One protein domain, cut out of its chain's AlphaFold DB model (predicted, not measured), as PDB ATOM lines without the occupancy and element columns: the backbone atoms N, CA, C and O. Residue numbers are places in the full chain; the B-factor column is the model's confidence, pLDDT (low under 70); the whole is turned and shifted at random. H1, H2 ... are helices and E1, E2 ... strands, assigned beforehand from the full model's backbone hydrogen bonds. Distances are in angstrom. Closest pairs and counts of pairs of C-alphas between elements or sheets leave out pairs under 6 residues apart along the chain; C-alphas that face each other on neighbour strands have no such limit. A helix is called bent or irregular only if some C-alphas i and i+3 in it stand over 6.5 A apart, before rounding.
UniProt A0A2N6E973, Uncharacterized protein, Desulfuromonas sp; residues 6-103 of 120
ATOM      1  N   ASN A   6      24.163  40.914 -11.403       46.62
ATOM      2  CA  ASN A   6      22.937  40.176 -11.739       46.62
ATOM      3  C   ASN A   6      22.604  39.045 -10.753       46.62
ATOM      4  O   ASN A   6      21.424  38.750 -10.552       46.62
ATOM      5  N   LEU A   7      23.614  38.456 -10.097       49.19
ATOM      6  CA  LEU A   7      23.415  37.343  -9.160       49.19
ATOM      7  C   LEU A   7      22.554  37.768  -7.957       49.19
ATOM      8  O   LEU A   7      21.706  37.004  -7.505       49.19
ATOM      9  N   ASN A   8      22.721  39.011  -7.493       45.09
ATOM     10  CA  ASN A   8      22.037  39.518  -6.303       45.09
ATOM     11  C   ASN A   8      20.626  40.076  -6.577       45.09
ATOM     12  O   ASN A   8      19.839  40.193  -5.645       45.09
ATOM     13  N   LYS A   9      20.288  40.430  -7.831       51.62
ATOM     14  CA  LYS A   9      18.966  40.999  -8.177       51.62
ATOM     15  C   LYS A   9      17.941  39.961  -8.653       51.62
ATOM     16  O   LYS A   9      16.756  40.154  -8.408       51.62
ATOM     17  N   HIS A  10      18.366  38.872  -9.306       56.41
ATOM     18  CA  HIS A  10      17.430  37.923  -9.944       56.41
ATOM     19  C   HIS A  10      17.606  36.451  -9.539       56.41
ATOM     20  O   HIS A  10      16.811  35.610  -9.959       56.41
ATOM     21  N   GLY A  11      18.617  36.118  -8.726       61.38
ATOM     22  CA  GLY A  11      18.819  34.750  -8.230       61.38
ATOM     23  C   GLY A  11      19.073  33.719  -9.337       61.38
ATOM     24  O   GLY A  11      18.680  32.561  -9.196       61.38
ATOM     25  N   ILE A  12      19.678  34.150 -10.447       68.69
ATOM     26  CA  ILE A  12      20.081  33.308 -11.578       68.69
ATOM     27  C   ILE A  12      21.573  33.508 -11.794       68.69
ATOM     28  O   ILE A  12      22.045  34.643 -11.917       68.69
ATOM     29  N   SER A  13      22.319  32.406 -11.819       75.88
ATOM     30  CA  SER A  13      23.733  32.436 -12.166       75.88
ATOM     31  C   SER A  13      23.896  32.668 -13.667       75.88
ATOM     32  O   SER A  13      23.056  32.279 -14.477       75.88
ATOM     33  N   PHE A  14      24.997  33.308 -14.053       74.88
ATOM     34  CA  PHE A  14      25.335  33.466 -15.469       74.88
ATOM     35  C   PHE A  14      25.389  32.111 -16.187       74.88
ATOM     36  O   PHE A  14      24.910  31.989 -17.307       74.88
ATOM     37  N   GLU A  15      25.915  31.092 -15.511       79.06
ATOM     38  CA  GLU A  15      26.014  29.728 -16.024       79.06
ATOM     39  C   GLU A  15      24.633  29.133 -16.332       79.06
ATOM     40  O   GLU A  15      24.407  28.658 -17.438       79.06
ATOM     41  N   GLU A  16      23.669  29.281 -15.419       81.38
ATOM     42  CA  GLU A  16      22.281  28.867 -15.642       81.38
ATOM     43  C   GLU A  16      21.648  29.645 -16.809       81.38
ATOM     44  O   GLU A  16      21.006  29.053 -17.673       81.38
ATOM     45  N   ALA A  17      21.871  30.960 -16.902       83.00
ATOM     46  CA  ALA A  17      21.370  31.756 -18.025       83.00
ATOM     47  C   ALA A  17      21.949  31.295 -19.376       83.00
ATOM     48  O   ALA A  17      21.251  31.314 -20.387       83.00
ATOM     49  N   VAL A  18      23.207  30.846 -19.391       85.00
ATOM     50  CA  VAL A  18      23.860  30.281 -20.577       85.00
ATOM     51  C   VAL A  18      23.214  28.956 -20.997       85.00
ATOM     52  O   VAL A  18      23.088  28.713 -22.195       85.00
ATOM     53  N   THR A  19      22.731  28.133 -20.057       86.94
ATOM     54  CA  THR A  19      22.074  26.851 -20.394       86.94
ATOM     55  C   THR A  19      20.833  27.022 -21.276       86.94
ATOM     56  O   THR A  19      20.585  26.192 -22.144       86.94
ATOM     57  N   VAL A  20      20.127  28.151 -21.157       87.25
ATOM     58  CA  VAL A  20      18.949  28.490 -21.978       87.25
ATOM     59  C   VAL A  20      19.294  28.568 -23.469       87.25
ATOM     60  O   VAL A  20      18.476  28.236 -24.320       87.25
ATOM     61  N   PHE A  21      20.525  28.958 -23.816       85.56
ATOM     62  CA  PHE A  21      20.973  29.011 -25.211       85.56
ATOM     63  C   PHE A  21      21.152  27.624 -25.833       85.56
ATOM     64  O   PHE A  21      21.131  27.514 -27.061       85.56
ATOM     65  N   TYR A  22      21.290  26.576 -25.019       85.00
ATOM     66  CA  TYR A  22      21.364  25.189 -25.479       85.00
ATOM     67  C   TYR A  22      19.981  24.553 -25.664       85.00
ATOM     68  O   TYR A  22      19.881  23.515 -26.318       85.00
ATOM     69  N   ASP A  23      18.920  25.171 -25.141       84.81
ATOM     70  CA  ASP A  23      17.555  24.681 -25.296       84.81
ATOM     71  C   ASP A  23      17.052  24.925 -26.729       84.81
ATOM     72  O   ASP A  23      16.873  26.059 -27.180       84.81
ATOM     73  N   GLU A  24      16.827  23.849 -27.482       83.50
ATOM     74  CA  GLU A  24      16.339  23.921 -28.867       83.50
ATOM     75  C   GLU A  24      14.890  24.400 -28.954       83.50
ATOM     76  O   GLU A  24      14.466  24.929 -29.987       83.50
ATOM     77  N   ALA A  25      14.132  24.184 -27.878       85.56
ATOM     78  CA  ALA A  25      12.757  24.634 -27.752       85.56
ATOM     79  C   ALA A  25      12.664  26.115 -27.356       85.56
ATOM     80  O   ALA A  25      11.566  26.677 -27.406       85.56
ATOM     81  N   ALA A  26      13.789  26.759 -27.022       88.62
ATOM     82  CA  ALA A  26      13.799  28.160 -26.649       88.62
ATOM     83  C   ALA A  26      13.336  29.049 -27.813       88.62
ATOM     84  O   ALA A  26      13.591  28.795 -28.998       88.62
ATOM     85  N   ILE A  27      12.636  30.117 -27.454       88.94
ATOM     86  CA  ILE A  27      12.052  31.087 -28.368       88.94
ATOM     87  C   ILE A  27      12.775  32.409 -28.183       88.94
ATOM     88  O   ILE A  27      12.816  32.960 -27.086       88.94
ATOM     89  N   GLU A  28      13.336  32.923 -29.270       89.06
ATOM     90  CA  GLU A  28      13.923  34.250 -29.304       89.06
ATOM     91  C   GLU A  28      12.890  35.269 -29.795       89.06
ATOM     92  O   GLU A  28      12.278  35.070 -30.847       89.06
ATOM     93  N   PHE A  29      12.733  36.364 -29.060       85.94
ATOM     94  CA  PHE A  29      11.965  37.539 -29.437       85.94
ATOM     95  C   PHE A  29      12.909  38.666 -29.847       85.94
ATOM     96  O   PHE A  29      13.897  38.947 -29.163       85.94
ATOM     97  N   TYR A  30      12.588  39.313 -30.960       81.12
ATOM     98  CA  TYR A  30      13.369  40.395 -31.546       81.12
ATOM     99  C   TYR A  30      12.454  41.392 -32.250       81.12
ATOM    100  O   TYR A  30      11.336  41.052 -32.643       81.12
ATOM    101  N   ASP A  31      12.924  42.622 -32.396       73.81
ATOM    102  CA  ASP A  31      12.213  43.683 -33.100       73.81
ATOM    103  C   ASP A  31      13.031  44.131 -34.315       73.81
ATOM    104  O   ASP A  31      14.254  44.191 -34.242       73.81
ATOM    105  N   ASP A  32      12.357  44.368 -35.438       64.50
ATOM    106  CA  ASP A  32      12.965  44.715 -36.733       64.50
ATOM    107  C   ASP A  32      13.044  46.239 -36.934       64.50
ATOM    108  O   ASP A  32      13.882  46.721 -37.688       64.50
ATOM    109  N   GLU A  33      12.179  47.000 -36.248       58.94
ATOM    110  CA  GLU A  33      12.045  48.458 -36.380       58.94
ATOM    111  C   GLU A  33      12.997  49.230 -35.455       58.94
ATOM    112  O   GLU A  33      13.294  50.400 -35.698       58.94
ATOM    113  N   HIS A  34      13.490  48.607 -34.384       54.28
ATOM    114  CA  HIS A  34      14.321  49.264 -33.369       54.28
ATOM    115  C   HIS A  34      15.825  48.925 -33.421       54.28
ATOM    116  O   HIS A  34      16.547  49.235 -32.467       54.28
ATOM    117  N   SER A  35      16.324  48.354 -34.525       52.59
ATOM    118  CA  SER A  35      17.741  47.965 -34.708       52.59
ATOM    119  C   SER A  35      18.759  49.119 -34.685       52.59
ATOM    120  O   SER A  35      19.958  48.865 -34.670       52.59
ATOM    121  N   ASP A  36      18.331  50.382 -34.620       50.16
ATOM    122  CA  ASP A  36      19.244  51.532 -34.710       50.16
ATOM    123  C   ASP A  36      20.087  51.789 -33.443       50.16
ATOM    124  O   ASP A  36      21.097  52.484 -33.518       50.16
ATOM    125  N   TRP A  37      19.713  51.250 -32.269       49.28
ATOM    126  CA  TRP A  37      20.368  51.662 -31.011       49.28
ATOM    127  C   TRP A  37      20.922  50.573 -30.102       49.28
ATOM    128  O   TRP A  37      21.607  50.938 -29.158       49.28
ATOM    129  N   GLU A  38      20.667  49.288 -30.354       56.03
ATOM    130  CA  GLU A  38      21.337  48.117 -29.750       56.03
ATOM    131  C   GLU A  38      20.441  46.905 -30.038       56.03
ATOM    132  O   GLU A  38      19.353  46.823 -29.461       56.03
ATOM    133  N   ASP A  39      20.871  45.967 -30.893       67.19
ATOM    134  CA  ASP A  39      20.142  44.721 -31.176       67.19
ATOM    135  C   ASP A  39      19.980  43.879 -29.896       67.19
ATOM    136  O   ASP A  39      20.812  43.031 -29.549       67.19
ATOM    137  N   ARG A  40      18.925  44.171 -29.134       75.12
ATOM    138  CA  ARG A  40      18.556  43.481 -27.901       75.12
ATOM    139  C   ARG A  40      17.560  42.388 -28.239       75.12
ATOM    140  O   ARG A  40      16.411  42.650 -28.580       75.12
ATOM    141  N   PHE A  41      18.012  41.160 -28.073       83.62
ATOM    142  CA  PHE A  41      17.237  39.947 -28.239       83.62
ATOM    143  C   PHE A  41      16.793  39.439 -26.867       83.62
ATOM    144  O   PHE A  41      17.493  39.606 -25.862       83.62
ATOM    145  N   LEU A  42      15.623  38.812 -26.817       85.56
ATOM    146  CA  LEU A  42      15.134  38.121 -25.630       85.56
ATOM    147  C   LEU A  42      15.017  36.636 -25.928       85.56
ATOM    148  O   LEU A  42      14.266  36.256 -26.812       85.56
ATOM    149  N   LEU A  43      15.692  35.788 -25.172       88.31
ATOM    150  CA  LEU A  43      15.577  34.344 -25.270       88.31
ATOM    151  C   LEU A  43      14.753  33.808 -24.099       88.31
ATOM    152  O   LEU A  43      15.138  33.947 -22.940       88.31
ATOM    153  N   LEU A  44      13.614  33.195 -24.401       89.44
ATOM    154  CA  LEU A  44      12.776  32.485 -23.444       89.44
ATOM    155  C   LEU A  44      12.976  30.986 -23.630       89.44
ATOM    156  O   LEU A  44      12.616  30.448 -24.675       89.44
ATOM    157  N   GLY A  45      13.497  30.306 -22.620       88.62
ATOM    158  CA  GLY A  45      13.722  28.865 -22.694       88.62
ATOM    159  C   GLY A  45      13.899  28.230 -21.329       88.62
ATOM    160  O   GLY A  45      13.854  28.909 -20.297       88.62
ATOM    161  N   LEU A  46      14.068  26.914 -21.330       87.12
ATOM    162  CA  LEU A  46      14.315  26.155 -20.110       87.12
ATOM    163  C   LEU A  46      15.807  26.133 -19.789       87.12
ATOM    164  O   LEU A  46      16.650  25.952 -20.664       87.12
ATOM    165  N   SER A  47      16.126  26.323 -18.514       85.56
ATOM    166  CA  SER A  47      17.474  26.131 -17.997       85.56
ATOM    167  C   SER A  47      17.741  24.663 -17.658       85.56
ATOM    168  O   SER A  47      16.815  23.848 -17.615       85.56
ATOM    169  N   SER A  48      19.002  24.319 -17.373       83.00
ATOM    170  CA  SER A  48      19.381  22.953 -16.979       83.00
ATOM    171  C   SER A  48      18.680  22.490 -15.698       83.00
ATOM    172  O   SER A  48      18.447  21.295 -15.535       83.00
ATOM    173  N   ASP A  49      18.318  23.415 -14.809       81.75
ATOM    174  CA  ASP A  49      17.525  23.144 -13.604       81.75
ATOM    175  C   ASP A  49      16.002  23.110 -13.865       81.75
ATOM    176  O   ASP A  49      15.199  23.259 -12.947       81.75
ATOM    177  N   MET A  50      15.574  22.953 -15.127       82.81
ATOM    178  CA  MET A  50      14.162  22.919 -15.544       82.81
ATOM    179  C   MET A  50      13.372  24.186 -15.167       82.81
ATOM    180  O   MET A  50      12.150  24.158 -15.001       82.81
ATOM    181  N   LYS A  51      14.053  25.330 -15.045       83.62
ATOM    182  CA  LYS A  51      13.417  26.626 -14.775       83.62
ATOM    183  C   LYS A  51      13.205  27.370 -16.081       83.62
ATOM    184  O   LYS A  51      14.128  27.518 -16.874       83.62
ATOM    185  N   LEU A  52      12.002  27.901 -16.288       85.25
ATOM    186  CA  LEU A  52      11.750  28.793 -17.415       85.25
ATOM    187  C   LEU A  52      12.413  30.146 -17.138       85.25
ATOM    188  O   LEU A  52      12.085  30.806 -16.148       85.25
ATOM    189  N   LEU A  53      13.335  30.555 -18.004       86.00
ATOM    190  CA  LEU A  53      14.109  31.784 -17.874       86.00
ATOM    191  C   LEU A  53      13.917  32.678 -19.099       86.00
ATOM    192  O   LEU A  53      13.867  32.199 -20.228       86.00
ATOM    193  N   LEU A  54      13.858  33.987 -18.856       84.88
ATOM    194  CA  LEU A  54      13.915  35.017 -19.886       84.88
ATOM    195  C   LEU A  54      15.278  35.708 -19.810       84.88
ATOM    196  O   LEU A  54      15.593  36.370 -18.816       84.88
ATOM    197  N   VAL A  55      16.075  35.555 -20.858       85.69
ATOM    198  CA  VAL A  55      17.427  36.098 -20.976       85.69
ATOM    199  C   VAL A  55      17.426  37.222 -22.000       85.69
ATOM    200  O   VAL A  55      17.065  37.004 -23.145       85.69
ATOM    201  N   CYS A  56      17.840  38.425 -21.615       83.50
ATOM    202  CA  CYS A  56      18.131  39.488 -22.566       83.50
ATOM    203  C   CYS A  56      19.606  39.435 -22.949       83.50
ATOM    204  O   CYS A  56      20.488  39.563 -22.090       83.50
ATOM    205  N   HIS A  57      19.878  39.281 -24.238       84.62
ATOM    206  CA  HIS A  57      21.218  39.282 -24.805       84.62
ATOM    207  C   HIS A  57      21.322  40.244 -25.987       84.62
ATOM    208  O   HIS A  57      20.334  40.625 -26.601       84.62
ATOM    209  N   CYS A  58      22.545  40.645 -26.301       80.62
ATOM    210  CA  CYS A  58      22.866  41.357 -27.528       80.62
ATOM    211  C   CYS A  58      23.841  40.496 -28.324       80.62
ATOM    212  O   CYS A  58      24.771  39.911 -27.753       80.62
ATOM    213  N   TYR A  59      23.595  40.387 -29.625       77.62
ATOM    214  CA  TYR A  59      24.448  39.649 -30.545       77.62
ATOM    215  C   TYR A  59      25.280  40.637 -31.357       77.62
ATOM    216  O   TYR A  59      24.730  41.452 -32.091       77.62
ATOM    217  N   ARG A  60      26.609  40.560 -31.236       72.69
ATOM    218  CA  ARG A  60      27.520  41.345 -32.076       72.69
ATOM    219  C   ARG A  60      27.982  40.496 -33.249       72.69
ATOM    220  O   ARG A  60      28.803  39.599 -33.065       72.69
ATOM    221  N   SER A  61      27.475  40.805 -34.443       66.81
ATOM    222  CA  SER A  61      27.796  40.055 -35.665       66.81
ATOM    223  C   SER A  61      29.285  40.100 -36.024       66.81
ATOM    224  O   SER A  61      29.804  39.106 -36.518       66.81
ATOM    225  N   GLU A  62      29.980  41.212 -35.760       69.00
ATOM    226  CA  GLU A  62      31.410  41.366 -36.085       69.00
ATOM    227  C   GLU A  62      32.312  40.411 -35.293       69.00
ATOM    228  O   GLU A  62      33.290  39.897 -35.823       69.00
ATOM    229  N   GLU A  63      31.969  40.138 -34.031       64.00
ATOM    230  CA  GLU A  63      32.794  39.322 -33.128       64.00
ATOM    231  C   GLU A  63      32.208  37.915 -32.913       64.00
ATOM    232  O   GLU A  63      32.827  37.072 -32.274       64.00
ATOM    233  N   SER A  64      31.005  37.639 -33.436       72.19
ATOM    234  CA  SER A  64      30.233  36.417 -33.147       72.19
ATOM    235  C   SER A  64      30.051  36.153 -31.642       72.19
ATOM    236  O   SER A  64      29.922  35.009 -31.204       72.19
ATOM    237  N   VAL A  65      30.017  37.220 -30.837       76.69
ATOM    238  CA  VAL A  65      29.898  37.153 -29.376       76.69
ATOM    239  C   VAL A  65      28.472  37.480 -28.947       76.69
ATOM    240  O   VAL A  65      27.906  38.515 -29.309       76.69
ATOM    241  N   ILE A  66      27.912  36.609 -28.105       79.94
ATOM    242  CA  ILE A  66      26.656  36.842 -27.391       79.94
ATOM    243  C   ILE A  66      26.992  37.442 -26.028       79.94
ATOM    244  O   ILE A  66      27.669  36.817 -25.209       79.94
ATOM    245  N   ARG A  67      26.500  38.651 -25.752       79.31
ATOM    246  CA  ARG A  67      26.626  39.280 -24.432       79.31
ATOM    247  C   ARG A  67      25.279  39.260 -23.728       79.31
ATOM    248  O   ARG A  67      24.349  39.940 -24.151       79.31
ATOM    249  N   ILE A  68      25.197  38.531 -22.620       80.75
ATOM    250  CA  ILE A  68      24.024  38.553 -21.741       80.75
ATOM    251  C   ILE A  68      23.998  39.892 -20.991       80.75
ATOM    252  O   ILE A  68      24.970  40.256 -20.325       80.75
ATOM    253  N   ILE A  69      22.892  40.626 -21.110       77.69
ATOM    254  CA  ILE A  69      22.625  41.869 -20.373       77.69
ATOM    255  C   ILE A  69      21.879  41.552 -19.078       77.69
ATOM    256  O   ILE A  69      22.255  42.032 -18.006       77.69
ATOM    257  N   SER A  70      20.835  40.726 -19.157       75.75
ATOM    258  CA  SER A  70      20.041  40.331 -17.995       75.75
ATOM    259  C   SER A  70      19.441  38.938 -18.147       75.75
ATOM    260  O   SER A  70      19.302  38.421 -19.249       75.75
ATOM    261  N   ALA A  71      19.114  38.309 -17.019       78.56
ATOM    262  CA  ALA A  71      18.418  37.031 -16.969       78.56
ATOM    263  C   ALA A  71      17.472  37.044 -15.770       78.56
ATOM    264  O   ALA A  71      17.875  37.437 -14.672       78.56
ATOM    265  N   ARG A  72      16.219  36.641 -15.984       77.50
ATOM    266  CA  ARG A  72      15.184  36.573 -14.944       77.50
ATOM    267  C   ARG A  72      14.370  35.290 -15.061       77.50
ATOM    268  O   ARG A  72      14.268  34.718 -16.144       77.50
ATOM    269  N   LYS A  73      13.778  34.837 -13.952       78.94
ATOM    270  CA  LYS A  73      12.885  33.674 -13.967       78.94
ATOM    271  C   LYS A  73      11.575  34.110 -14.606       78.94
ATOM    272  O   LYS A  73      11.008  35.125 -14.214       78.94
ATOM    273  N   ALA A  74      11.094  33.351 -15.577       73.62
ATOM    274  CA  ALA A  74       9.796  33.575 -16.204       73.62
ATOM    275  C   ALA A  74       8.637  32.983 -15.376       73.62
ATOM    276  O   ALA A  74       7.480  33.070 -15.773       73.62
ATOM    277  N   THR A  75       8.940  32.380 -14.219       59.62
ATOM    278  CA  THR A  75       7.993  31.645 -13.366       59.62
ATOM    279  C   THR A  75       7.029  32.528 -12.572       59.62
ATOM    280  O   THR A  75       6.118  32.000 -11.944       59.62
ATOM    281  N   GLU A  76       7.172  33.853 -12.607       50.78
ATOM    282  CA  GLU A  76       6.274  34.776 -11.906       50.78
ATOM    283  C   GLU A  76       5.702  35.827 -12.864       50.78
ATOM    284  O   GLU A  76       6.036  37.005 -12.807       50.78
ATOM    285  N   MET A  77       4.760  35.420 -13.721       47.00
ATOM    286  CA  MET A  77       3.785  36.351 -14.319       47.00
ATOM    287  C   MET A  77       2.767  36.845 -13.267       47.00
ATOM    288  O   MET A  77       1.557  36.811 -13.486       47.00
ATOM    289  N   LYS A  78       3.227  37.271 -12.086       41.41
ATOM    290  CA  LYS A  78       2.382  37.899 -11.065       41.41
ATOM    291  C   LYS A  78       3.000  39.226 -10.641       41.41
ATOM    292  O   LYS A  78       3.841  39.283  -9.760       41.41
ATOM    293  N   GLN A  79       2.467  40.262 -11.283       42.31
ATOM    294  CA  GLN A  79       2.632  41.695 -11.038       42.31
ATOM    295  C   GLN A  79       4.013  42.295 -11.368       42.31
ATOM    296  O   GLN A  79       5.041  41.739 -10.989       42.31
ATOM    297  N   PRO A  80       4.051  43.448 -12.066       40.50
ATOM    298  CA  PRO A  80       5.293  44.175 -12.296       40.50
ATOM    299  C   PRO A  80       5.844  44.644 -10.945       40.50
ATOM    300  O   PRO A  80       5.311  45.562 -10.322       40.50
ATOM    301  N   ILE A  81       6.910  44.002 -10.463       39.84
ATOM    302  CA  ILE A  81       7.650  44.500  -9.305       39.84
ATOM    303  C   ILE A  81       8.551  45.628  -9.802       39.84
ATOM    304  O   ILE A  81       9.717  45.405 -10.106       39.84
ATOM    305  N   ILE A  82       8.014  46.851  -9.841       46.81
ATOM    306  CA  ILE A  82       8.811  48.068 -10.017       46.81
ATOM    307  C   ILE A  82       9.717  48.202  -8.782       46.81
ATOM    308  O   ILE A  82       9.323  48.747  -7.750       46.81
ATOM    309  N   LYS A  83      10.944  47.683  -8.859       34.12
ATOM    310  CA  LYS A  83      12.001  47.945  -7.872       34.12
ATOM    311  C   LYS A  83      13.253  48.456  -8.576       34.12
ATOM    312  O   LYS A  83      14.070  47.675  -9.043       34.12
ATOM    313  N   GLY A  84      13.408  49.780  -8.556       38.22
ATOM    314  CA  GLY A  84      14.703  50.460  -8.492       38.22
ATOM    315  C   GLY A  84      15.700  50.179  -9.623       38.22
ATOM    316  O   GLY A  84      16.464  49.213  -9.592       38.22
ATOM    317  N   GLU A  85      15.779  51.147 -10.540       41.41
ATOM    318  CA  GLU A  85      16.992  51.506 -11.284       41.41
ATOM    319  C   GLU A  85      17.616  50.387 -12.138       41.41
ATOM    320  O   GLU A  85      18.682  49.866 -11.811       41.41
ATOM    321  N   SER A  86      16.956  50.000 -13.237       39.44
ATOM    322  CA  SER A  86      17.551  49.760 -14.577       39.44
ATOM    323  C   SER A  86      16.511  49.153 -15.537       39.44
ATOM    324  O   SER A  86      16.165  47.989 -15.414       39.44
ATOM    325  N   MET A  87      16.023  49.974 -16.480       40.09
ATOM    326  CA  MET A  87      15.166  49.651 -17.641       40.09
ATOM    327  C   MET A  87      14.344  48.350 -17.570       40.09
ATOM    328  O   MET A  87      14.601  47.401 -18.307       40.09
ATOM    329  N   GLU A  88      13.256  48.362 -16.806       45.56
ATOM    330  CA  GLU A  88      12.074  47.591 -17.190       45.56
ATOM    331  C   GLU A  88      11.269  48.444 -18.172       45.56
ATOM    332  O   GLU A  88      10.267  49.059 -17.817       45.56
ATOM    333  N   LYS A  89      11.720  48.530 -19.432       43.62
ATOM    334  CA  LYS A  89      10.706  48.681 -20.478       43.62
ATOM    335  C   LYS A  89       9.950  47.365 -20.443       43.62
ATOM    336  O   LYS A  89      10.556  46.309 -20.620       43.62
ATOM    337  N   GLU A  90       8.668  47.422 -20.120       52.50
ATOM    338  CA  GLU A  90       7.770  46.294 -20.310       52.50
ATOM    339  C   GLU A  90       7.905  45.892 -21.785       52.50
ATOM    340  O   GLU A  90       7.526  46.642 -22.684       52.50
ATOM    341  N   TYR A  91       8.622  44.796 -22.050       60.09
ATOM    342  CA  TYR A  91       8.805  44.315 -23.410       60.09
ATOM    343  C   TYR A  91       7.440  43.832 -23.873       60.09
ATOM    344  O   TYR A  91       6.931  42.833 -23.362       60.09
ATOM    345  N   ASP A  92       6.838  44.552 -24.812       65.00
ATOM    346  CA  ASP A  92       5.579  44.156 -25.429       65.00
ATOM    347  C   ASP A  92       5.855  42.975 -26.373       65.00
ATOM    348  O   ASP A  92       5.987  43.126 -27.587       65.00
ATOM    349  N   LEU A  93       6.008  41.777 -25.791       66.81
ATOM    350  CA  LEU A  93       6.318  40.532 -26.506       66.81
ATOM    351  C   LEU A  93       5.298  40.230 -27.614       66.81
ATOM    352  O   LEU A  93       5.608  39.486 -28.540       66.81
ATOM    353  N   SER A  94       4.096  40.806 -27.522       68.94
ATOM    354  CA  SER A  94       3.035  40.669 -28.521       68.94
ATOM    355  C   SER A  94       3.354  41.397 -29.827       68.94
ATOM    356  O   SER A  94       2.846  41.002 -30.873       68.94
ATOM    357  N   LYS A  95       4.185  42.444 -29.777       70.31
ATOM    358  CA  LYS A  95       4.624  43.215 -30.951       70.31
ATOM    359  C   LYS A  95       5.955  42.731 -31.522       70.31
ATOM    360  O   LYS A  95       6.261  43.021 -32.672       70.31
ATOM    361  N   MET A  96       6.721  41.967 -30.747       79.75
ATOM    362  CA  MET A  96       8.014  41.443 -31.179       79.75
ATOM    363  C   MET A  96       7.840  40.239 -32.112       79.75
ATOM    364  O   MET A  96       6.976  39.377 -31.915       79.75
ATOM    365  N   LYS A  97       8.715  40.128 -33.113       83.25
ATOM    366  CA  LYS A  97       8.840  38.905 -33.910       83.25
ATOM    367  C   LYS A  97       9.418  37.807 -33.020       83.25
ATOM    368  O   LYS A  97      10.253  38.063 -32.158       83.25
ATOM    369  N   LYS A  98       8.985  36.567 -33.242       86.44
ATOM    370  CA  LYS A  98       9.481  35.388 -32.523       86.44
ATOM    371  C   LYS A  98      10.050  34.364 -33.490       86.44
ATOM    372  O   LYS A  98       9.435  34.065 -34.514       86.44
ATOM    373  N   ARG A  99      11.201  33.791 -33.156       87.06
ATOM    374  CA  ARG A  99      11.817  32.678 -33.889       87.06
ATOM    375  C   ARG A  99      12.314  31.608 -32.926       87.06
ATOM    376  O   ARG A  99      12.489  31.863 -31.740       87.06
ATOM    377  N   ARG A 100      12.533  30.390 -33.427       87.06
ATOM    378  CA  ARG A 100      13.222  29.353 -32.641       87.06
ATOM    379  C   ARG A 100      14.663  29.769 -32.389       87.06
ATOM    380  O   ARG A 100      15.251  30.425 -33.248       87.06
ATOM    381  N   ASN A 101      15.209  29.324 -31.262       85.38
ATOM    382  CA  ASN A 101      16.577  29.574 -30.839       85.38
ATOM    383  C   ASN A 101      17.579  29.369 -32.000       85.38
ATOM    384  O   ASN A 101      17.835  28.228 -32.408       85.38
ATOM    385  N   PRO A 102      18.157  30.456 -32.546       80.81
ATOM    386  CA  PRO A 102      19.110  30.376 -33.651       80.81
ATOM    387  C   PRO A 102      20.497  29.891 -33.195       80.81
ATOM    388  O   PRO A 102      21.328  29.511 -34.026       80.81
ATOM    389  N   TYR A 103      20.753  29.880 -31.884       81.69
ATOM    390  CA  TYR A 103      22.032  29.513 -31.276       81.69
ATOM    391  C   TYR A 103      22.158  28.013 -31.036       81.69
ATOM    392  O   TYR A 103      23.253  27.467 -31.163       81.69
TER     393      TYR A 103
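This is residues 6 to 103 of the 120 residues of an uncharacterized protein of Desulfuromonas sp (UniProt A0A2N6E973). A strongly twisted sheet of five strands has the helix H2 packed over one of its faces, while the short helix H1 only grazes the sheet beside E4. On the side away from H2, residues 74 to 96 swing out in a wide loop that leads from one edge strand, E4, to the other, E5. The printed part has 98 residues, with two named helices followed by five named strands; the sheet's order is E4, E3, E2, E1, E5, all antiparallel, and E1 to E4 form a meander, each strand the antiparallel neighbour of the one before. The class is mixed, helices and strands, with 47 of the 98 residues, under half, in named elements. The whole is compact and rounded, with a radius of gyration of the C-alphas of 13.2 A and spans of 32 by 28 by 24 A.

H1 is residues 6 to 10, 6.2 A long, and begins at C-alpha 6 at (22.937, 40.176, -11.739); it is neither bent nor irregular, but only just: C-alphas 7 and 10 are 6.1 A apart. H2 is residues 14 to 22, 13.6 A long. E1 is residues 27 to 30, and E2, residues 40 to 46, is 19.5 A long. E3, residues 52 to 60, spans 24.9 A from C-alpha 52 at (11.750, 28.793, -17.415). E4, residues 65 to 73, spans 23.2 A and bends by 59 degrees at residue 69. E5, residues 97 to 100, ends at C-alpha 100 at (13.222, 29.353, -32.641).

From edge to edge of the sheet the strands' lines turn by 100 degrees. E4 and E3 are a hairpin, with N 56 and O 70 2.8 A apart, within hydrogen-bond range. E3 and E2 are a hairpin, with N 43 and O 55 at 2.7 A. E2 and E1 are a hairpin, with N 29 and O 42 at 2.7 A. E5 is the antiparallel neighbour of E1 at 148 degrees, with N 28 and O 99 at 2.8 A. H2 is on the sheet; its closest C-alphas to E2 are those of Val 20 and Gly 45, 5.3 A apart. H1 is close to H2 but not clearly touching, the closest C-alphas being those of Leu 7 and Phe 14, 7.6 A apart. In H1 every O i to N i+4 pair is within hydrogen-bond range; in H2 2 of 5 are, beside 6 of 6 O i to N i+3 pairs.

The C-alphas farthest apart, those of Glu 62 and Lys 78, are 38.5 A apart. The printed part has no cut. The link from E4 to E5, 23 residues, is long. The mean pLDDT of the printed part is 70.7; residues 6 to 12, 32 to 39, 61 to 63 and 75 to 94 are under 70.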